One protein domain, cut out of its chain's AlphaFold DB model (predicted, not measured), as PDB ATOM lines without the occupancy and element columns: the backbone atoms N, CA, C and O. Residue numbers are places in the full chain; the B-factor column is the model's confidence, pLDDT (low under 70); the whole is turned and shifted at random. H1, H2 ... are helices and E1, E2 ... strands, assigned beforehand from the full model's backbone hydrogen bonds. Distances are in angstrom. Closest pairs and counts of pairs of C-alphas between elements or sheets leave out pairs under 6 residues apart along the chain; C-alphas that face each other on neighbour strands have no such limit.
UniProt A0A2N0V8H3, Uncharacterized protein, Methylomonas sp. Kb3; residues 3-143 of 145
ATOM      1  N   VAL A   3     -24.080  19.821 -16.960       63.09
ATOM      2  CA  VAL A   3     -23.558  18.447 -17.067       63.09
ATOM      3  C   VAL A   3     -24.657  17.377 -16.955       63.09
ATOM      4  O   VAL A   3     -24.617  16.389 -17.678       63.09
ATOM      5  N   ALA A   4     -25.673  17.580 -16.106       63.00
ATOM      6  CA  ALA A   4     -26.761  16.608 -15.929       63.00
ATOM      7  C   ALA A   4     -27.688  16.516 -17.157       63.00
ATOM      8  O   ALA A   4     -28.103  15.424 -17.531       63.00
ATOM      9  N   GLY A   5     -27.963  17.645 -17.824       63.09
ATOM     10  CA  GLY A   5     -28.797  17.679 -19.032       63.09
ATOM     11  C   GLY A   5     -28.115  17.069 -20.260       63.09
ATOM     12  O   GLY A   5     -28.768  16.400 -21.058       63.09
ATOM     13  N   GLN A   6     -26.792  17.240 -20.385       69.06
ATOM     14  CA  GLN A   6     -25.998  16.552 -21.411       69.06
ATOM     15  C   GLN A   6     -25.919  15.049 -21.149       69.06
ATOM     16  O   GLN A   6     -26.030  14.265 -22.082       69.06
ATOM     17  N   TYR A   7     -25.778  14.632 -19.887       74.69
ATOM     18  CA  TYR A   7     -25.796  13.212 -19.547       74.69
ATOM     19  C   TYR A   7     -27.130  12.554 -19.917       74.69
ATOM     20  O   TYR A   7     -27.112  11.471 -20.497       74.69
ATOM     21  N   ALA A   8     -28.249  13.231 -19.628       73.38
ATOM     22  CA  ALA A   8     -29.591  12.756 -19.947       73.38
ATOM     23  C   ALA A   8     -29.792  12.501 -21.446       73.38
ATOM     24  O   ALA A   8     -30.382  11.491 -21.791       73.38
ATOM     25  N   HIS A   9     -29.266  13.357 -22.331       74.50
ATOM     26  CA  HIS A   9     -29.420  13.191 -23.786       74.50
ATOM     27  C   HIS A   9     -28.843  11.878 -24.332       74.50
ATOM     28  O   HIS A   9     -29.283  11.405 -25.376       74.50
ATOM     29  N   ASP A  10     -27.870  11.293 -23.636       84.06
ATOM     30  CA  ASP A  10     -27.246  10.036 -24.045       84.06
ATOM     31  C   ASP A  10     -27.962   8.801 -23.470       84.06
ATOM     32  O   ASP A  10     -27.525   7.673 -23.710       84.06
ATOM     33  N   LEU A  11     -28.993   8.995 -22.641       89.81
ATOM     34  CA  LEU A  11     -29.739   7.898 -22.043       89.81
ATOM     35  C   LEU A  11     -30.873   7.446 -22.969       89.81
ATOM     36  O   LEU A  11     -31.520   8.274 -23.612       89.81
ATOM     37  N   PRO A  12     -31.149   6.135 -23.028       92.25
ATOM     38  CA  PRO A  12     -32.261   5.619 -23.804       92.25
ATOM     39  C   PRO A  12     -33.596   6.088 -23.218       92.25
ATOM     40  O   PRO A  12     -33.775   6.155 -21.997       92.25
ATOM     41  N   VAL A  13     -34.527   6.399 -24.117       95.19
ATOM     42  CA  VAL A  13     -35.868   6.871 -23.779       95.19
ATOM     43  C   VAL A  13     -36.867   5.735 -23.941       95.19
ATOM     44  O   VAL A  13     -36.868   5.059 -24.968       95.19
ATOM     45  N   PHE A  14     -37.738   5.563 -22.952       96.62
ATOM     46  CA  PHE A  14     -38.805   4.563 -22.947       96.62
ATOM     47  C   PHE A  14     -40.120   5.178 -22.462       96.62
ATOM     48  O   PHE A  14     -40.122   6.184 -21.744       96.62
ATOM     49  N   ALA A  15     -41.251   4.563 -22.816       94.19
ATOM     50  CA  ALA A  15     -42.569   5.029 -22.387       94.19
ATOM     51  C   ALA A  15     -42.821   4.791 -20.889       94.19
ATOM     52  O   ALA A  15     -43.637   5.485 -20.279       94.19
ATOM     53  N   GLY A  16     -42.117   3.831 -20.282       95.44
ATOM     54  CA  GLY A  16     -42.227   3.531 -18.858       95.44
ATOM     55  C   GLY A  16     -41.250   2.459 -18.374       95.44
ATOM     56  O   GLY A  16     -40.598   1.783 -19.170       95.44
ATOM     57  N   GLN A  17     -41.211   2.275 -17.052       96.44
ATOM     58  CA  GLN A  17     -40.314   1.349 -16.352       96.44
ATOM     59  C   GLN A  17     -40.345  -0.082 -16.919       96.44
ATOM     60  O   GLN A  17     -39.292  -0.661 -17.149       96.44
ATOM     61  N   GLY A  18     -41.527  -0.647 -17.188       97.25
ATOM     62  CA  GLY A  18     -41.631  -2.031 -17.674       97.25
ATOM     63  C   GLY A  18     -41.048  -2.241 -19.079       97.25
ATOM     64  O   GLY A  18     -40.436  -3.275 -19.357       97.25
ATOM     65  N   GLU A  19     -41.190  -1.248 -19.963       97.62
ATOM     66  CA  GLU A  19     -40.558  -1.272 -21.288       97.62
ATOM     67  C   GLU A  19     -39.037  -1.142 -21.158       97.62
ATOM     68  O   GLU A  19     -38.296  -1.918 -21.763       97.62
ATOM     69  N   ALA A  20     -38.581  -0.214 -20.310       97.69
ATOM     70  CA  ALA A  20     -37.165  -0.006 -20.035       97.69
ATOM     71  C   ALA A  20     -36.501  -1.269 -19.468       97.69
ATOM     72  O   ALA A  20     -35.446  -1.673 -19.951       97.69
ATOM     73  N   GLU A  21     -37.127  -1.930 -18.491       98.19
ATOM     74  CA  GLU A  21     -36.649  -3.194 -17.918       98.19
ATOM     75  C   GLU A  21     -36.519  -4.281 -18.979       98.19
ATOM     76  O   GLU A  21     -35.465  -4.907 -19.098       98.19
ATOM     77  N   THR A  22     -37.561  -4.462 -19.792       98.25
ATOM     78  CA  THR A  22     -37.566  -5.462 -20.866       98.25
ATOM     79  C   THR A  22     -36.418  -5.219 -21.844       98.25
ATOM     80  O   THR A  22     -35.642  -6.130 -22.135       98.25
ATOM     81  N   ALA A  23     -36.273  -3.984 -22.330       98.06
ATOM     82  CA  ALA A  23     -35.265  -3.637 -23.325       98.06
ATOM     83  C   ALA A  23     -33.834  -3.689 -22.762       98.06
ATOM     84  O   ALA A  23     -32.942  -4.275 -23.380       98.06
ATOM     85  N   LEU A  24     -33.601  -3.104 -21.584       97.94
ATOM     86  CA  LEU A  24     -32.262  -2.988 -21.002       97.94
ATOM     87  C   LEU A  24     -31.753  -4.315 -20.434       97.94
ATOM     88  O   LEU A  24     -30.562  -4.609 -20.558       97.94
ATOM     89  N   PHE A  25     -32.621  -5.165 -19.875       98.50
ATOM     90  CA  PHE A  25     -32.211  -6.519 -19.498       98.50
ATOM     91  C   PHE A  25     -31.986  -7.413 -20.715       98.50
ATOM     92  O   PHE A  25     -31.002  -8.150 -20.725       98.50
ATOM     93  N   ALA A  26     -32.777  -7.285 -21.786       98.12
ATOM     94  CA  ALA A  26     -32.470  -7.972 -23.042       98.12
ATOM     95  C   ALA A  26     -31.104  -7.536 -23.608       98.12
ATOM     96  O   ALA A  26     -30.325  -8.373 -24.075       98.12
ATOM     97  N   GLN A  27     -30.771  -6.243 -23.513       97.50
ATOM     98  CA  GLN A  27     -29.459  -5.724 -23.895       97.50
ATOM     99  C   GLN A  27     -28.333  -6.307 -23.030       97.50
ATOM    100  O   GLN A  27     -27.304  -6.706 -23.585       97.50
ATOM    101  N   ARG A  28     -28.519  -6.380 -21.704       98.19
ATOM    102  CA  ARG A  28     -27.581  -7.032 -20.772       98.19
ATOM    103  C   ARG A  28     -27.359  -8.490 -21.159       98.19
ATOM    104  O   ARG A  28     -26.216  -8.905 -21.332       98.19
ATOM    105  N   ASP A  29     -28.433  -9.252 -21.327       98.38
ATOM    106  CA  ASP A  29     -28.375 -10.689 -21.613       98.38
ATOM    107  C   ASP A  29     -27.739 -10.966 -22.977       98.38
ATOM    108  O   ASP A  29     -27.022 -11.949 -23.160       98.38
ATOM    109  N   MET A  30     -27.965 -10.086 -23.952       97.94
ATOM    110  CA  MET A  30     -27.238 -10.105 -25.218       97.94
ATOM    111  C   MET A  30     -25.744  -9.846 -25.006       97.94
ATOM    112  O   MET A  30     -24.943 -10.662 -25.440       97.94
ATOM    113  N   GLY A  31     -25.356  -8.794 -24.282       97.31
ATOM    114  CA  GLY A  31     -23.943  -8.488 -24.024       97.31
ATOM    115  C   GLY A  31     -23.202  -9.594 -23.266       97.31
ATOM    116  O   GLY A  31     -22.062  -9.916 -23.598       97.31
ATOM    117  N   LEU A  32     -23.867 -10.220 -22.291       97.62
ATOM    118  CA  LEU A  32     -23.336 -11.373 -21.564       97.62
ATOM    119  C   LEU A  32     -23.209 -12.612 -22.456       97.62
ATOM    120  O   LEU A  32     -22.241 -13.351 -22.320       97.62
ATOM    121  N   ARG A  33     -24.138 -12.858 -23.384       97.06
ATOM    122  CA  ARG A  33     -23.979 -13.950 -24.360       97.06
ATOM    123  C   ARG A  33     -22.830 -13.669 -25.317       97.06
ATOM    124  O   ARG A  33     -21.986 -14.530 -25.531       97.06
ATOM    125  N   GLU A  34     -22.775 -12.453 -25.843       96.31
ATOM    126  CA  GLU A  34     -21.775 -11.997 -26.803       96.31
ATOM    127  C   GLU A  34     -20.347 -12.151 -26.283       96.31
ATOM    128  O   GLU A  34     -19.501 -12.704 -26.984       96.31
ATOM    129  N   ILE A  35     -20.079 -11.770 -25.030       95.06
ATOM    130  CA  ILE A  35     -18.736 -11.924 -24.453       95.06
ATOM    131  C   ILE A  35     -18.309 -13.397 -24.334       95.06
ATOM    132  O   ILE A  35     -17.127 -13.709 -24.465       95.06
ATOM    133  N   HIS A  36     -19.266 -14.314 -24.163       94.44
ATOM    134  CA  HIS A  36     -19.019 -15.760 -24.124       94.44
ATOM    135  C   HIS A  36     -18.849 -16.393 -25.506       94.44
ATOM    136  O   HIS A  36     -18.274 -17.473 -25.608       94.44
ATOM    137  N   THR A  37     -19.275 -15.726 -26.584       93.12
ATOM    138  CA  THR A  37     -18.994 -16.193 -27.957       93.12
ATOM    139  C   THR A  37     -17.530 -15.999 -28.366       93.12
ATOM    140  O   THR A  37     -17.073 -16.589 -29.346       93.12
ATOM    141  N   LEU A  38     -16.770 -15.202 -27.608       92.06
ATOM    142  CA  LEU A  38     -15.348 -14.958 -27.831       92.06
ATOM    143  C   LEU A  38     -14.555 -16.212 -27.444       92.06
ATOM    144  O   LEU A  38     -14.111 -16.356 -26.306       92.06
ATOM    145  N   SER A  39     -14.380 -17.135 -28.391       81.75
ATOM    146  CA  SER A  39     -13.818 -18.475 -28.151       81.75
ATOM    147  C   SER A  39     -12.504 -18.460 -27.358       81.75
ATOM    148  O   SER A  39     -12.374 -19.201 -26.386       81.75
ATOM    149  N   SER A  40     -11.578 -17.554 -27.687       88.25
ATOM    150  CA  SER A  40     -10.283 -17.384 -27.004       88.25
ATOM    151  C   SER A  40     -10.368 -16.895 -25.550       88.25
ATOM    152  O   SER A  40      -9.376 -16.953 -24.827       88.25
ATOM    153  N   LEU A  41     -11.521 -16.364 -25.137       90.50
ATOM    154  CA  LEU A  41     -11.756 -15.794 -23.812       90.50
ATOM    155  C   LEU A  41     -12.741 -16.629 -22.981       90.50
ATOM    156  O   LEU A  41     -12.576 -16.715 -21.768       90.50
ATOM    157  N   SER A  42     -13.720 -17.265 -23.629       87.38
ATOM    158  CA  SER A  42     -14.845 -17.984 -23.012       87.38
ATOM    159  C   SER A  42     -14.449 -18.900 -21.845       87.38
ATOM    160  O   SER A  42     -15.036 -18.823 -20.770       87.38
ATOM    161  N   SER A  43     -13.386 -19.697 -21.996       89.19
ATOM    162  CA  SER A  43     -12.927 -20.637 -20.964       89.19
ATOM    163  C   SER A  43     -12.335 -19.971 -19.714       89.19
ATOM    164  O   SER A  43     -12.040 -20.661 -18.743       89.19
ATOM    165  N   ARG A  44     -12.091 -18.655 -19.745       93.31
ATOM    166  CA  ARG A  44     -11.535 -17.858 -18.637       93.31
ATOM    167  C   ARG A  44     -12.594 -16.994 -17.941       93.31
ATOM    168  O   ARG A  44     -12.255 -16.272 -17.007       93.31
ATOM    169  N   LEU A  45     -13.843 -17.026 -18.412       95.31
ATOM    170  CA  LEU A  45     -14.950 -16.229 -17.888       95.31
ATOM    171  C   LEU A  45     -15.851 -17.080 -16.983       95.31
ATOM    172  O   LEU A  45     -16.856 -17.630 -17.419       95.31
ATOM    173  N   ASP A  46     -15.496 -17.188 -15.707       96.50
ATOM    174  CA  ASP A  46     -16.232 -17.965 -14.695       96.50
ATOM    175  C   ASP A  46     -17.068 -17.093 -13.738       96.50
ATOM    176  O   ASP A  46     -17.681 -17.592 -12.794       96.50
ATOM    177  N   TYR A  47     -17.109 -15.784 -13.992       96.75
ATOM    178  CA  TYR A  47     -17.704 -14.761 -13.135       96.75
ATOM    179  C   TYR A  47     -17.110 -14.644 -11.720       96.75
ATOM    180  O   TYR A  47     -17.688 -13.963 -10.868       96.75
ATOM    181  N   LEU A  48     -15.944 -15.240 -11.461       96.44
ATOM    182  CA  LEU A  48     -15.158 -14.942 -10.268       96.44
ATOM    183  C   LEU A  48     -14.390 -13.626 -10.458       96.44
ATOM    184  O   LEU A  48     -14.123 -13.225 -11.598       96.44
ATOM    185  N   PRO A  49     -13.996 -12.933  -9.375       96.00
ATOM    186  CA  PRO A  49     -13.288 -11.655  -9.472       96.00
ATOM    187  C   PRO A  49     -12.019 -11.724 -10.329       96.00
ATOM    188  O   PRO A  49     -11.695 -10.789 -11.061       96.00
ATOM    189  N   GLU A  50     -11.309 -12.847 -10.273       95.62
ATOM    190  CA  GLU A  50     -10.088 -13.110 -11.029       95.62
ATOM    191  C   GLU A  50     -10.314 -13.079 -12.548       95.62
ATOM    192  O   GLU A  50      -9.432 -12.609 -13.274       95.62
ATOM    193  N   SER A  51     -11.497 -13.478 -13.032       96.94
ATOM    194  CA  SER A  51     -11.831 -13.447 -14.466       96.94
ATOM    195  C   SER A  51     -11.805 -12.038 -15.063       96.94
ATOM    196  O   SER A  51     -11.544 -11.879 -16.254       96.94
ATOM    197  N   LEU A  52     -11.969 -10.990 -14.243       97.25
ATOM    198  CA  LEU A  52     -11.847  -9.597 -14.688       97.25
ATOM    199  C   LEU A  52     -10.442  -9.272 -15.203       97.25
ATOM    200  O   LEU A  52     -10.301  -8.476 -16.130       97.25
ATOM    201  N   LYS A  53      -9.404  -9.901 -14.632       96.00
ATOM    202  CA  LYS A  53      -8.023  -9.752 -15.113       96.00
ATOM    203  C   LYS A  53      -7.870 -10.386 -16.492       96.00
ATOM    204  O   LYS A  53      -7.291  -9.774 -17.380       96.00
ATOM    205  N   ALA A  54      -8.419 -11.590 -16.671       95.62
ATOM    206  CA  ALA A  54      -8.363 -12.310 -17.939       95.62
ATOM    207  C   ALA A  54      -9.122 -11.571 -19.050       95.62
ATOM    208  O   ALA A  54      -8.605 -11.451 -20.159       95.62
ATOM    209  N   LEU A  55     -10.307 -11.037 -18.738       96.75
ATOM    210  CA  LEU A  55     -11.099 -10.217 -19.652       96.75
ATOM    211  C   LEU A  55     -10.329  -8.975 -20.114       96.75
ATOM    212  O   LEU A  55     -10.239  -8.698 -21.309       96.75
ATOM    213  N   GLU A  56      -9.771  -8.224 -19.170       96.06
ATOM    214  CA  GLU A  56      -9.062  -6.988 -19.483       96.06
ATOM    215  C   GLU A  56      -7.759  -7.237 -20.246       96.06
ATOM    216  O   GLU A  56      -7.477  -6.541 -21.222       96.06
ATOM    217  N   GLN A  57      -6.995  -8.255 -19.852       95.00
ATOM    218  CA  GLN A  57      -5.803  -8.683 -20.577       95.00
ATOM    219  C   GLN A  57      -6.150  -9.067 -22.020       95.00
ATOM    220  O   GLN A  57      -5.541  -8.540 -22.950       95.00
ATOM    221  N   TRP A  58      -7.177  -9.903 -22.216       95.38
ATOM    222  CA  TRP A  58      -7.640 -10.289 -23.548       95.38
ATOM    223  C   TRP A  58      -8.020  -9.069 -24.394       95.38
ATOM    224  O   TRP A  58      -7.623  -8.988 -25.555       95.38
ATOM    225  N   PHE A  59      -8.733  -8.095 -23.818       95.81
ATOM    226  CA  PHE A  59      -9.135  -6.880 -24.528       95.81
ATOM    227  C   PHE A  59      -7.931  -6.114 -25.094       95.81
ATOM    228  O   PHE A  59      -7.946  -5.713 -26.259       95.81
ATOM    229  N   PHE A  60      -6.873  -5.925 -24.299       94.88
ATOM    230  CA  PHE A  60      -5.677  -5.216 -24.759       94.88
ATOM    231  C   PHE A  60      -4.828  -6.047 -25.729       94.88
ATOM    232  O   PHE A  60      -4.343  -5.499 -26.718       94.88
ATOM    233  N   GLU A  61      -4.687  -7.353 -25.492       93.69
ATOM    234  CA  GLU A  61      -3.946  -8.267 -26.374       93.69
ATOM    235  C   GLU A  61      -4.586  -8.391 -27.765       93.69
ATOM    236  O   GLU A  61      -3.877  -8.554 -28.754       93.69
ATOM    237  N   ASN A  62      -5.911  -8.244 -27.862       93.62
ATOM    238  CA  ASN A  62      -6.657  -8.320 -29.123       93.62
ATOM    239  C   ASN A  62      -6.867  -6.947 -29.785       93.62
ATOM    240  O   ASN A  62      -7.765  -6.776 -30.607       93.62
ATOM    241  N   GLY A  63      -6.045  -5.952 -29.439       93.25
ATOM    242  CA  GLY A  63      -6.047  -4.658 -30.122       93.25
ATOM    243  C   GLY A  63      -7.189  -3.723 -29.723       93.25
ATOM    244  O   GLY A  63      -7.497  -2.808 -30.480       93.25
ATOM    245  N   GLN A  64      -7.775  -3.904 -28.534       94.56
ATOM    246  CA  GLN A  64      -8.824  -3.037 -27.975       94.56
ATOM    247  C   GLN A  64     -10.076  -2.968 -28.870       94.56
ATOM    248  O   GLN A  64     -10.464  -1.881 -29.312       94.56
ATOM    249  N   PRO A  65     -10.713  -4.117 -29.162       95.06
ATOM    250  CA  PRO A  65     -11.848  -4.172 -30.075       95.06
ATOM    251  C   PRO A  65     -12.997  -3.283 -29.586       95.06
ATOM    252  O   PRO A  65     -13.371  -3.307 -28.415       95.06
ATOM    253  N   SER A  66     -13.595  -2.511 -30.493       96.12
ATOM    254  CA  SER A  66     -14.768  -1.686 -30.178       96.12
ATOM    255  C   SER A  66     -16.065  -2.501 -30.124       96.12
ATOM    256  O   SER A  66     -17.012  -2.086 -29.451       96.12
ATOM    257  N   ALA A  67     -16.101  -3.663 -30.783       96.62
ATOM    258  CA  ALA A  67     -17.266  -4.537 -30.881       96.62
ATOM    259  C   ALA A  67     -16.895  -6.032 -30.860       96.62
ATOM    260  O   ALA A  67     -15.748  -6.402 -31.116       96.62
ATOM    261  N   THR A  68     -17.867  -6.890 -30.545       94.75
ATOM    262  CA  THR A  68     -17.793  -8.351 -30.707       94.75
ATOM    263  C   THR A  68     -17.943  -8.743 -32.187       94.75
ATOM    264  O   THR A  68     -18.294  -7.891 -33.010       94.75
ATOM    265  N   PRO A  69     -17.712 -10.017 -32.570       92.38
ATOM    266  CA  PRO A  69     -17.866 -10.462 -33.958       92.38
ATOM    267  C   PRO A  69     -19.256 -10.229 -34.568       92.38
ATOM    268  O   PRO A  69     -19.358 -10.057 -35.778       92.38
ATOM    269  N   SER A  70     -20.321 -10.192 -33.758       93.69
ATOM    270  CA  SER A  70     -21.679  -9.878 -34.232       93.69
ATOM    271  C   SER A  70     -21.950  -8.373 -34.377       93.69
ATOM    272  O   SER A  70     -23.016  -7.982 -34.850       93.69
ATOM    273  N   GLY A  71     -21.000  -7.520 -33.975       95.88
ATOM    274  CA  GLY A  71     -21.136  -6.064 -33.966       95.88
ATOM    275  C   GLY A  71     -21.630  -5.478 -32.640       95.88
ATOM    276  O   GLY A  71     -21.811  -4.263 -32.551       95.88
ATOM    277  N   TYR A  72     -21.825  -6.286 -31.591       96.69
ATOM    278  CA  TYR A  72     -22.250  -5.778 -30.283       96.69
ATOM    279  C   TYR A  72     -21.145  -4.952 -29.610       96.69
ATOM    280  O   TYR A  72     -19.977  -5.323 -29.634       96.69
ATOM    281  N   SER A  73     -21.500  -3.844 -28.956       97.25
ATOM    282  CA  SER A  73     -20.544  -2.955 -28.275       97.25
ATOM    283  C   SER A  73     -19.709  -3.688 -27.219       97.25
ATOM    284  O   SER A  73     -20.228  -4.159 -26.202       97.25
ATOM    285  N   MET A  74     -18.386  -3.713 -27.408       97.00
ATOM    286  CA  MET A  74     -17.467  -4.357 -26.466       97.00
ATOM    287  C   MET A  74     -17.497  -3.662 -25.104       97.00
ATOM    288  O   MET A  74     -17.476  -4.317 -24.066       97.00
ATOM    289  N   ALA A  75     -17.613  -2.330 -25.086       97.25
ATOM    290  CA  ALA A  75     -17.707  -1.574 -23.841       97.25
ATOM    291  C   ALA A  75     -18.954  -1.972 -23.035       97.25
ATOM    292  O   ALA A  75     -18.879  -2.116 -21.814       97.25
ATOM    293  N   HIS A  76     -20.097  -2.179 -23.694       97.75
ATOM    294  CA  HIS A  76     -21.304  -2.661 -23.019       97.75
ATOM    295  C   HIS A  76     -21.136  -4.092 -22.521       97.75
ATOM    296  O   HIS A  76     -21.435  -4.347 -21.360       97.75
ATOM    297  N   ALA A  77     -20.585  -4.991 -23.338       98.00
ATOM    298  CA  ALA A  77     -20.354  -6.381 -22.945       98.00
ATOM    299  C   ALA A  77     -19.442  -6.478 -21.708       98.00
ATOM    300  O   ALA A  77     -19.789  -7.139 -20.731       98.00
ATOM    301  N   VAL A  78     -18.328  -5.735 -21.702       97.88
ATOM    302  CA  VAL A  78     -17.409  -5.628 -20.554       97.88
ATOM    303  C   VAL A  78     -18.115  -5.047 -19.329       97.88
ATOM    304  O   VAL A  78     -17.950  -5.560 -18.223       97.88
ATOM    305  N   GLY A  79     -18.908  -3.986 -19.511       98.12
ATOM    306  CA  GLY A  79     -19.670  -3.366 -18.428       98.12
ATOM    307  C   GLY A  79     -20.657  -4.338 -17.788       98.12
ATOM    308  O   GLY A  79     -20.679  -4.467 -16.565       98.12
ATOM    309  N   PHE A  80     -21.420  -5.070 -18.600       98.56
ATOM    310  CA  PHE A  80     -22.384  -6.043 -18.098       98.56
ATOM    311  C   PHE A  80     -21.715  -7.243 -17.435       98.56
ATOM    312  O   PHE A  80     -22.155  -7.650 -16.362       98.56
ATOM    313  N   TYR A  81     -20.617  -7.752 -17.997       98.44
ATOM    314  CA  TYR A  81     -19.837  -8.812 -17.358       98.44
ATOM    315  C   TYR A  81     -19.301  -8.373 -15.987       98.44
ATOM    316  O   TYR A  81     -19.414  -9.109 -15.010       98.44
ATOM    317  N   PHE A  82     -18.782  -7.146 -15.883       98.44
ATOM    318  CA  PHE A  82     -18.344  -6.571 -14.611       98.44
ATOM    319  C   PHE A  82     -19.486  -6.474 -13.586       98.44
ATOM    320  O   PHE A  82     -19.308  -6.862 -12.430       98.44
ATOM    321  N   GLY A  83     -20.664  -6.003 -14.010       98.12
ATOM    322  CA  GLY A  83     -21.864  -5.982 -13.167       98.12
ATOM    323  C   GLY A  83     -22.265  -7.377 -12.683       98.12
ATOM    324  O   GLY A  83     -22.568  -7.559 -11.507       98.12
ATOM    325  N   GLU A  84     -22.176  -8.383 -13.551       98.31
ATOM    326  CA  GLU A  84     -22.517  -9.764 -13.211       98.31
ATOM    327  C   GLU A  84     -21.558 -10.362 -12.164       98.31
ATOM    328  O   GLU A  84     -22.001 -11.030 -11.229       98.31
ATOM    329  N   VAL A  85     -20.256 -10.055 -12.250       98.19
ATOM    330  CA  VAL A  85     -19.270 -10.418 -11.211       98.19
ATOM    331  C   VAL A  85     -19.630  -9.780  -9.862       98.19
ATOM    332  O   VAL A  85     -19.596 -10.456  -8.831       98.19
ATOM    333  N   LEU A  86     -20.019  -8.499  -9.843       97.81
ATOM    334  CA  LEU A  86     -20.475  -7.821  -8.620       97.81
ATOM    335  C   LEU A  86     -21.742  -8.457  -8.041       97.81
ATOM    336  O   LEU A  86     -21.822  -8.664  -6.828       97.81
ATOM    337  N   CYS A  87     -22.717  -8.796  -8.883       97.56
ATOM    338  CA  CYS A  87     -23.944  -9.448  -8.432       97.56
ATOM    339  C   CYS A  87     -23.669 -10.804  -7.782       97.56
ATOM    340  O   CYS A  87     -24.203 -11.102  -6.715       97.56
ATOM    341  N   ARG A  88     -22.782 -11.603  -8.378       97.19
ATOM    342  CA  ARG A  88     -22.484 -12.959  -7.896       97.19
ATOM    343  C   ARG A  88     -21.622 -12.993  -6.640       97.19
ATOM    344  O   ARG A  88     -21.687 -13.969  -5.901       97.19
ATOM    345  N   THR A  89     -20.814 -11.960  -6.400       96.06
ATOM    346  CA  THR A  89     -19.765 -12.010  -5.364       96.06
ATOM    347  C   THR A  89     -19.868 -10.921  -4.298       96.06
ATOM    348  O   THR A  89     -19.274 -11.073  -3.236       96.06
ATOM    349  N   GLN A  90     -20.614  -9.836  -4.542       94.88
ATOM    350  CA  GLN A  90     -20.632  -8.633  -3.690       94.88
ATOM    351  C   GLN A  90     -22.042  -8.175  -3.280       94.88
ATOM    352  O   GLN A  90     -22.224  -7.026  -2.868       94.88
ATOM    353  N   GLN A  91     -23.033  -9.074  -3.369       94.50
ATOM    354  CA  GLN A  91     -24.437  -8.847  -2.976       94.50
ATOM    355  C   GLN A  91     -25.128  -7.702  -3.732       94.50
ATOM    356  O   GLN A  91     -26.088  -7.103  -3.241       94.50
ATOM    357  N   PHE A  92     -24.644  -7.381  -4.930       97.56
ATOM    358  CA  PHE A  92     -25.357  -6.467  -5.809       97.56
ATOM    359  C   PHE A  92     -26.529  -7.184  -6.496       97.56
ATOM    360  O   PHE A  92     -26.505  -8.395  -6.702       97.56
ATOM    361  N   HIS A  93     -27.530  -6.432  -6.929       97.94
ATOM    362  CA  HIS A  93     -28.607  -6.900  -7.798       97.94
ATOM    363  C   HIS A  93     -28.780  -5.946  -8.977       97.94
ATOM    364  O   HIS A  93     -28.477  -4.757  -8.879       97.94
ATOM    365  N   TRP A  94     -29.243  -6.480 -10.104       98.44
ATOM    366  CA  TRP A  94     -29.537  -5.686 -11.290       98.44
ATOM    367  C   TRP A  94     -30.725  -4.763 -11.045       98.44
ATOM    368  O   TRP A  94     -31.737  -5.182 -10.486       98.44
ATOM    369  N   VAL A  95     -30.603  -3.522 -11.507       98.12
ATOM    370  CA  VAL A  95     -31.658  -2.512 -11.435       98.12
ATOM    371  C   VAL A  95     -31.774  -1.779 -12.762       98.12
ATOM    372  O   VAL A  95     -30.778  -1.546 -13.454       98.12
ATOM    373  N   VAL A  96     -33.005  -1.398 -13.086       97.94
ATOM    374  CA  VAL A  96     -33.315  -0.377 -14.083       97.94
ATOM    375  C   VAL A  96     -34.029   0.746 -13.357       97.94
ATOM    376  O   VAL A  96     -34.899   0.486 -12.528       97.94
ATOM    377  N   GLN A  97     -33.642   1.989 -13.615       96.19
ATOM    378  CA  GLN A  97     -34.214   3.142 -12.925       96.19
ATOM    379  C   GLN A  97     -34.361   4.331 -13.862       96.19
ATOM    380  O   GLN A  97     -33.518   4.559 -14.729       96.19
ATOM    381  N   GLU A  98     -35.429   5.097 -13.668       95.75
ATOM    382  CA  GLU A  98     -35.622   6.367 -14.357       95.75
ATOM    383  C   GLU A  98     -34.602   7.399 -13.854       95.75
ATOM    384  O   GLU A  98     -34.357   7.543 -12.652       95.75
ATOM    385  N   PHE A  99     -33.993   8.133 -14.780       92.94
ATOM    386  CA  PHE A  99     -33.029   9.168 -14.468       92.94
ATOM    387  C   PHE A  99     -33.730  10.357 -13.813       92.94
ATOM    388  O   PHE A  99     -34.562  11.034 -14.415       92.94
ATOM    389  N   VAL A 100     -33.330  10.667 -12.581       86.88
ATOM    390  CA  VAL A 100     -34.028  11.630 -11.712       86.88
ATOM    391  C   VAL A 100     -34.134  13.050 -12.281       86.88
ATOM    392  O   VAL A 100     -34.993  13.819 -11.855       86.88
ATOM    393  N   PHE A 101     -33.277  13.418 -13.236       86.75
ATOM    394  CA  PHE A 101     -33.265  14.751 -13.845       86.75
ATOM    395  C   PHE A 101     -33.938  14.812 -15.223       86.75
ATOM    396  O   PHE A 101     -34.008  15.897 -15.798       86.75
ATOM    397  N   SER A 102     -34.406  13.687 -15.775       87.62
ATOM    398  CA  SER A 102     -35.047  13.659 -17.092       87.62
ATOM    399  C   SER A 102     -36.054  12.519 -17.204       87.62
ATOM    400  O   SER A 102     -35.686  11.353 -17.339       87.62
ATOM    401  N   LYS A 103     -37.342  12.872 -17.196       90.38
ATOM    402  CA  LYS A 103     -38.436  11.908 -17.329       90.38
ATOM    403  C   LYS A 103     -38.320  11.120 -18.639       90.38
ATOM    404  O   LYS A 103     -37.925  11.667 -19.672       90.38
ATOM    405  N   GLY A 104     -38.669   9.842 -18.593       93.25
ATOM    406  CA  GLY A 104     -38.632   8.919 -19.721       93.25
ATOM    407  C   GLY A 104     -37.241   8.388 -20.054       93.25
ATOM    408  O   GLY A 104     -37.148   7.502 -20.892       93.25
ATOM    409  N   HIS A 105     -36.175   8.887 -19.422       95.44
ATOM    410  CA  HIS A 105     -34.814   8.403 -19.644       95.44
ATOM    411  C   HIS A 105     -34.466   7.377 -18.578       95.44
ATOM    412  O   HIS A 105     -34.677   7.641 -17.398       95.44
ATOM    413  N   TYR A 106     -33.921   6.231 -18.972       96.31
ATOM    414  CA  TYR A 106     -33.655   5.141 -18.035       96.31
ATOM    415  C   TYR A 106     -32.200   4.699 -18.064       96.31
ATOM    416  O   TYR A 106     -31.505   4.779 -19.078       96.31
ATOM    417  N   GLU A 107     -31.753   4.198 -16.921       96.50
ATOM    418  CA  GLU A 107     -30.435   3.625 -16.723       96.50
ATOM    419  C   GLU A 107     -30.531   2.164 -16.312       96.50
ATOM    420  O   GLU A 107     -31.489   1.752 -15.663       96.50
ATOM    421  N   VAL A 108     -29.495   1.398 -16.648       98.00
ATOM    422  CA  VAL A 108     -29.301   0.029 -16.173       98.00
ATOM    423  C   VAL A 108     -27.981  -0.072 -15.431       98.00
ATOM    424  O   VAL A 108     -26.961   0.487 -15.844       98.00
ATOM    425  N   GLY A 109     -27.980  -0.819 -14.338       98.00
ATOM    426  CA  GLY A 109     -26.772  -1.072 -13.576       98.00
ATOM    427  C   GLY A 109     -27.002  -2.053 -12.446       98.00
ATOM    428  O   GLY A 109     -27.958  -2.826 -12.457       98.00
ATOM    429  N   VAL A 110     -26.104  -2.019 -11.470       98.19
ATOM    430  CA  VAL A 110     -26.156  -2.901 -10.305       98.19
ATOM    431  C   VAL A 110     -26.170  -2.086  -9.020       98.19
ATOM    432  O   VAL A 110     -25.520  -1.043  -8.928       98.19
ATOM    433  N   GLN A 111     -26.903  -2.560  -8.018       97.56
ATOM    434  CA  GLN A 111     -27.091  -1.859  -6.752       97.56
ATOM    435  C   GLN A 111     -26.959  -2.794  -5.551       97.56
ATOM    436  O   GLN A 111     -27.341  -3.957  -5.599       97.56
ATOM    437  N   ARG A 112     -26.453  -2.251  -4.445       95.12
ATOM    438  CA  ARG A 112     -26.600  -2.791  -3.087       95.12
ATOM    439  C   ARG A 112     -26.958  -1.634  -2.136       95.12
ATOM    440  O   ARG A 112     -27.001  -0.486  -2.589       95.12
ATOM    441  N   PRO A 113     -27.224  -1.863  -0.836       93.75
ATOM    442  CA  PRO A 113     -27.483  -0.758   0.084       93.75
ATOM    443  C   PRO A 113     -26.384   0.315   0.006       93.75
ATOM    444  O   PRO A 113     -25.198  -0.006   0.061       93.75
ATOM    445  N   LEU A 114     -26.791   1.582  -0.130       88.69
ATOM    446  CA  LEU A 114     -25.930   2.779  -0.182       88.69
ATOM    447  C   LEU A 114     -25.026   2.936  -1.421       88.69
ATOM    448  O   LEU A 114     -24.265   3.902  -1.479       88.69
ATOM    449  N   LEU A 115     -25.093   2.043  -2.414       94.00
ATOM    450  CA  LEU A 115     -24.239   2.136  -3.601       94.00
ATOM    451  C   LEU A 115     -24.913   1.583  -4.859       94.00
ATOM    452  O   LEU A 115     -25.317   0.422  -4.895       94.00
ATOM    453  N   SER A 116     -24.904   2.391  -5.918       95.19
ATOM    454  CA  SER A 116     -25.350   2.007  -7.259       95.19
ATOM    455  C   SER A 116     -24.251   2.291  -8.283       95.19
ATOM    456  O   SER A 116     -23.592   3.330  -8.229       95.19
ATOM    457  N   ILE A 117     -24.055   1.370  -9.225       95.69
ATOM    458  CA  ILE A 117     -23.070   1.469 -10.306       95.69
ATOM    459  C   ILE A 117     -23.823   1.359 -11.629       95.69
ATOM    460  O   ILE A 117     -24.296   0.280 -11.988       95.69
ATOM    461  N   MET A 118     -23.952   2.482 -12.339       96.00
ATOM    462  CA  MET A 118     -24.650   2.544 -13.626       96.00
ATOM    463  C   MET A 118     -23.739   2.105 -14.770       96.00
ATOM    464  O   MET A 118     -22.582   2.518 -14.866       96.00
ATOM    465  N   LEU A 119     -24.280   1.261 -15.642       96.75
ATOM    466  CA  LEU A 119     -23.571   0.577 -16.724       96.75
ATOM    467  C   LEU A 119     -24.181   0.884 -18.102       96.75
ATOM    468  O   LEU A 119     -23.724   0.343 -19.107       96.75
ATOM    469  N   THR A 120     -25.156   1.796 -18.175       95.44
ATOM    470  CA  THR A 120     -25.860   2.203 -19.405       95.44
ATOM    471  C   THR A 120     -24.915   2.652 -20.522       95.44
ATOM    472  O   THR A 120     -25.161   2.380 -21.693       95.44
ATOM    473  N   LYS A 121     -23.794   3.302 -20.179       92.81
ATOM    474  CA  LYS A 121     -22.768   3.751 -21.145       92.81
ATOM    475  C   LYS A 121     -21.669   2.710 -21.409       92.81
ATOM    476  O   LYS A 121     -20.698   2.999 -22.111       92.81
ATOM    477  N   GLY A 122     -21.812   1.512 -20.847       94.06
ATOM    478  CA  GLY A 122     -20.785   0.483 -20.846       94.06
ATOM    479  C   GLY A 122     -19.542   0.899 -20.060       94.06
ATOM    480  O   GLY A 122     -19.502   1.918 -19.368       94.06
ATOM    481  N   LYS A 123     -18.492   0.093 -20.182       94.00
ATOM    482  CA  LYS A 123     -17.227   0.274 -19.489       94.00
ATOM    483  C   LYS A 123     -16.076   0.333 -20.486       94.00
ATOM    484  O   LYS A 123     -15.683  -0.672 -21.069       94.00
ATOM    485  N   LYS A 124     -15.537   1.537 -20.690       92.31
ATOM    486  CA  LYS A 124     -14.387   1.771 -21.573       92.31
ATOM    487  C   LYS A 124     -13.091   1.489 -20.820       92.31
ATOM    488  O   LYS A 124     -12.815   2.129 -19.807       92.31
ATOM    489  N   LEU A 125     -12.295   0.560 -21.335       91.56
ATOM    490  CA  LEU A 125     -10.968   0.253 -20.811       91.56
ATOM    491  C   LEU A 125      -9.946   1.202 -21.433       91.56
ATOM    492  O   LEU A 125      -9.992   1.469 -22.632       91.56
ATOM    493  N   GLN A 126      -9.037   1.731 -20.615       88.06
ATOM    494  CA  GLN A 126      -7.998   2.651 -21.072       88.06
ATOM    495  C   GLN A 126      -6.606   2.100 -20.738       88.06
ATOM    496  O   GLN A 126      -6.387   1.627 -19.619       88.06
ATOM    497  N   PRO A 127      -5.642   2.178 -21.674       82.56
ATOM    498  CA  PRO A 127      -4.278   1.716 -21.430       82.56
ATOM    499  C   PRO A 127      -3.472   2.709 -20.575       82.56
ATOM    500  O   PRO A 127      -2.502   2.332 -19.912       82.56
ATOM    501  N   GLN A 128      -3.867   3.987 -20.562       82.00
ATOM    502  CA  GLN A 128      -3.163   5.048 -19.844       82.00
ATOM    503  C   GLN A 128      -3.145   4.762 -18.336       82.00
ATOM    504  O   GLN A 128      -4.181   4.574 -17.705       82.00
ATOM    505  N   GLY A 129      -1.947   4.679 -17.747       78.12
ATOM    506  CA  GLY A 129      -1.780   4.359 -16.323       78.12
ATOM    507  C   GLY A 129      -2.135   2.915 -15.934       78.12
ATOM    508  O   GLY A 129      -2.124   2.580 -14.749       78.12
ATOM    509  N   ASN A 130      -2.408   2.035 -16.904       86.12
ATOM    510  CA  ASN A 130      -2.853   0.660 -16.677       86.12
ATOM    511  C   ASN A 130      -1.847  -0.378 -17.197       86.12
ATOM    512  O   ASN A 130      -2.196  -1.325 -17.892       86.12
ATOM    513  N   LYS A 131      -0.571  -0.218 -16.822       83.31
ATOM    514  CA  LYS A 131       0.536  -1.077 -17.292       83.31
ATOM    515  C   LYS A 131       0.342  -2.572 -17.007       83.31
ATOM    516  O   LYS A 131       0.942  -3.393 -17.682       83.31
ATOM    517  N   ARG A 132      -0.455  -2.913 -15.987       86.62
ATOM    518  CA  ARG A 132      -0.748  -4.299 -15.589       86.62
ATOM    519  C   ARG A 132      -2.049  -4.848 -16.178       86.62
ATOM    520  O   ARG A 132      -2.332  -6.005 -15.908       86.62
ATOM    521  N   MET A 133      -2.826  -4.048 -16.921       91.56
ATOM    522  CA  MET A 133      -4.118  -4.458 -17.499       91.56
ATOM    523  C   MET A 133      -5.083  -5.012 -16.436       91.56
ATOM    524  O   MET A 133      -5.645  -6.091 -16.574       91.56
ATOM    525  N   GLN A 134      -5.204  -4.290 -15.318       93.81
ATOM    526  CA  GLN A 134      -5.963  -4.713 -14.130       93.81
ATOM    527  C   GLN A 134      -6.817  -3.562 -13.571       93.81
ATOM    528  O   GLN A 134      -6.991  -3.434 -12.359       93.81
ATOM    529  N   SER A 135      -7.284  -2.641 -14.413       94.88
ATOM    530  CA  SER A 135      -8.200  -1.583 -13.982       94.88
ATOM    531  C   SER A 135      -9.559  -2.138 -13.544       94.88
ATOM    532  O   SER A 135     -10.041  -1.704 -12.501       94.88
ATOM    533  N   LEU A 136     -10.115  -3.143 -14.235       95.31
ATOM    534  CA  LEU A 136     -11.380  -3.793 -13.864       95.31
ATOM    535  C   LEU A 136     -11.281  -4.436 -12.490       95.31
ATOM    536  O   LEU A 136     -12.109  -4.190 -11.620       95.31
ATOM    537  N   TRP A 137     -10.234  -5.232 -12.283       95.62
ATOM    538  CA  TRP A 137     -10.027  -5.917 -11.015       95.62
ATOM    539  C   TRP A 137      -9.775  -4.929  -9.869       95.62
ATOM    540  O   TRP A 137     -10.377  -5.054  -8.807       95.62
ATOM    541  N   ARG A 138      -8.950  -3.893 -10.083       94.38
ATOM    542  CA  ARG A 138      -8.730  -2.844  -9.070       94.38
ATOM    543  C   ARG A 138     -10.001  -2.071  -8.745       94.38
ATOM    544  O   ARG A 138     -10.179  -1.656  -7.607       94.38
ATOM    545  N   GLU A 139     -10.853  -1.826  -9.734       94.94
ATOM    546  CA  GLU A 139     -12.135  -1.170  -9.507       94.94
ATOM    547  C   GLU A 139     -13.087  -2.068  -8.723       94.94
ATOM    548  O   GLU A 139     -13.656  -1.611  -7.739       94.94
ATOM    549  N   PHE A 140     -13.180  -3.349  -9.082       95.81
ATOM    550  CA  PHE A 140     -13.924  -4.344  -8.314       95.81
ATOM    551  C   PHE A 140     -13.501  -4.357  -6.838       95.81
ATOM    552  O   PHE A 140     -14.354  -4.317  -5.953       95.81
ATOM    553  N   GLN A 141     -12.194  -4.326  -6.559       94.88
ATOM    554  CA  GLN A 141     -11.673  -4.298  -5.188       94.88
ATOM    555  C   GLN A 141     -12.110  -3.076  -4.371       94.88
ATOM    556  O   GLN A 141     -12.097  -3.144  -3.152       94.88
ATOM    557  N   ARG A 142     -12.516  -1.966  -5.002       92.81
ATOM    558  CA  ARG A 142     -13.072  -0.807  -4.274       92.81
ATOM    559  C   ARG A 142     -14.474  -1.076  -3.732       92.81
ATOM    560  O   ARG A 142     -14.947  -0.335  -2.877       92.81
ATOM    561  N   TYR A 143     -15.148  -2.085  -4.274       90.25
ATOM    562  CA  TYR A 143     -16.501  -2.479  -3.899       90.25
ATOM    563  C   TYR A 143     -16.522  -3.746  -3.037       90.25
ATOM    564  O   TYR A 143     -17.518  -3.980  -2.347       90.25
TER     565      TYR A 143
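Overview. This is residues 3 to 143 of the 145 residues of an uncharacterized protein of Methylomonas sp. Kb3 (UniProt A0A2N0V8H3). A small three-stranded sheet stands at one end and a group of helices, H3, H4 and H6, at the other, with H5 in the middle between them and long H2 crossing H5 on its way from the sheet to H3. H1 lies off to one side and touches no helix. The printed part has 141 residues, of mixed class, in the order H1 H2 H3 H4 H5 E1 E2 E3 H6; the sheet, E1 E2 E3, is antiparallel. It is compact, with a radius of gyration of the C-alphas of 15.1 A and spans of 41 by 34 by 28 A.

Along the chain. Find C-alpha 3 at (-23.558, 18.447, -17.067), where H1, residues 3 to 9, begins. H2, residues 17 to 37, runs 29.9 A from C-alpha 17 at (-40.314, 1.349, -16.352). Then come H3, 39 to 42, H4, 51 to 61, 15.2 A, and H5, 74 to 89, 22.6 A. Next find E1, 93 to 98, 16.4 A, E2, 106 to 112, 18.3 A, E3, 115 to 118, and H6, 135 to 141, ending at (-11.673, -4.298, -5.188).

Arrangement. E1, E2 and E3 form a meander, each strand the antiparallel neighbour of the one before; look at N 95 and O 109, 2.9 A, and N 117 and O 110, 2.8 A. H2 and H5 make two layers with the sheet, helices on one face, at heights of 9.2 and 9.5 A. H2 and H5 touch about perpendicular, at 82 degrees, closest at C-alphas 31 and 77, 4.3 A. H4 touches H6, C-alphas 52 and 137 at 5.5 A, and only just touches H3, with 3 pairs within 8 A. Every O i to N i+4 pair is within hydrogen-bond range in H1, H4, H5 and H6, and 16 of 17 in H2; H3 is too short for one.

Size, cuts and confidence. The C-alphas farthest apart, Ala 15 and Lys 131, are 43.8 A apart. The printed part has no cut; H4 to H5 and E3 to H6 are long links. Residues 3 to 6 have pLDDT under 70.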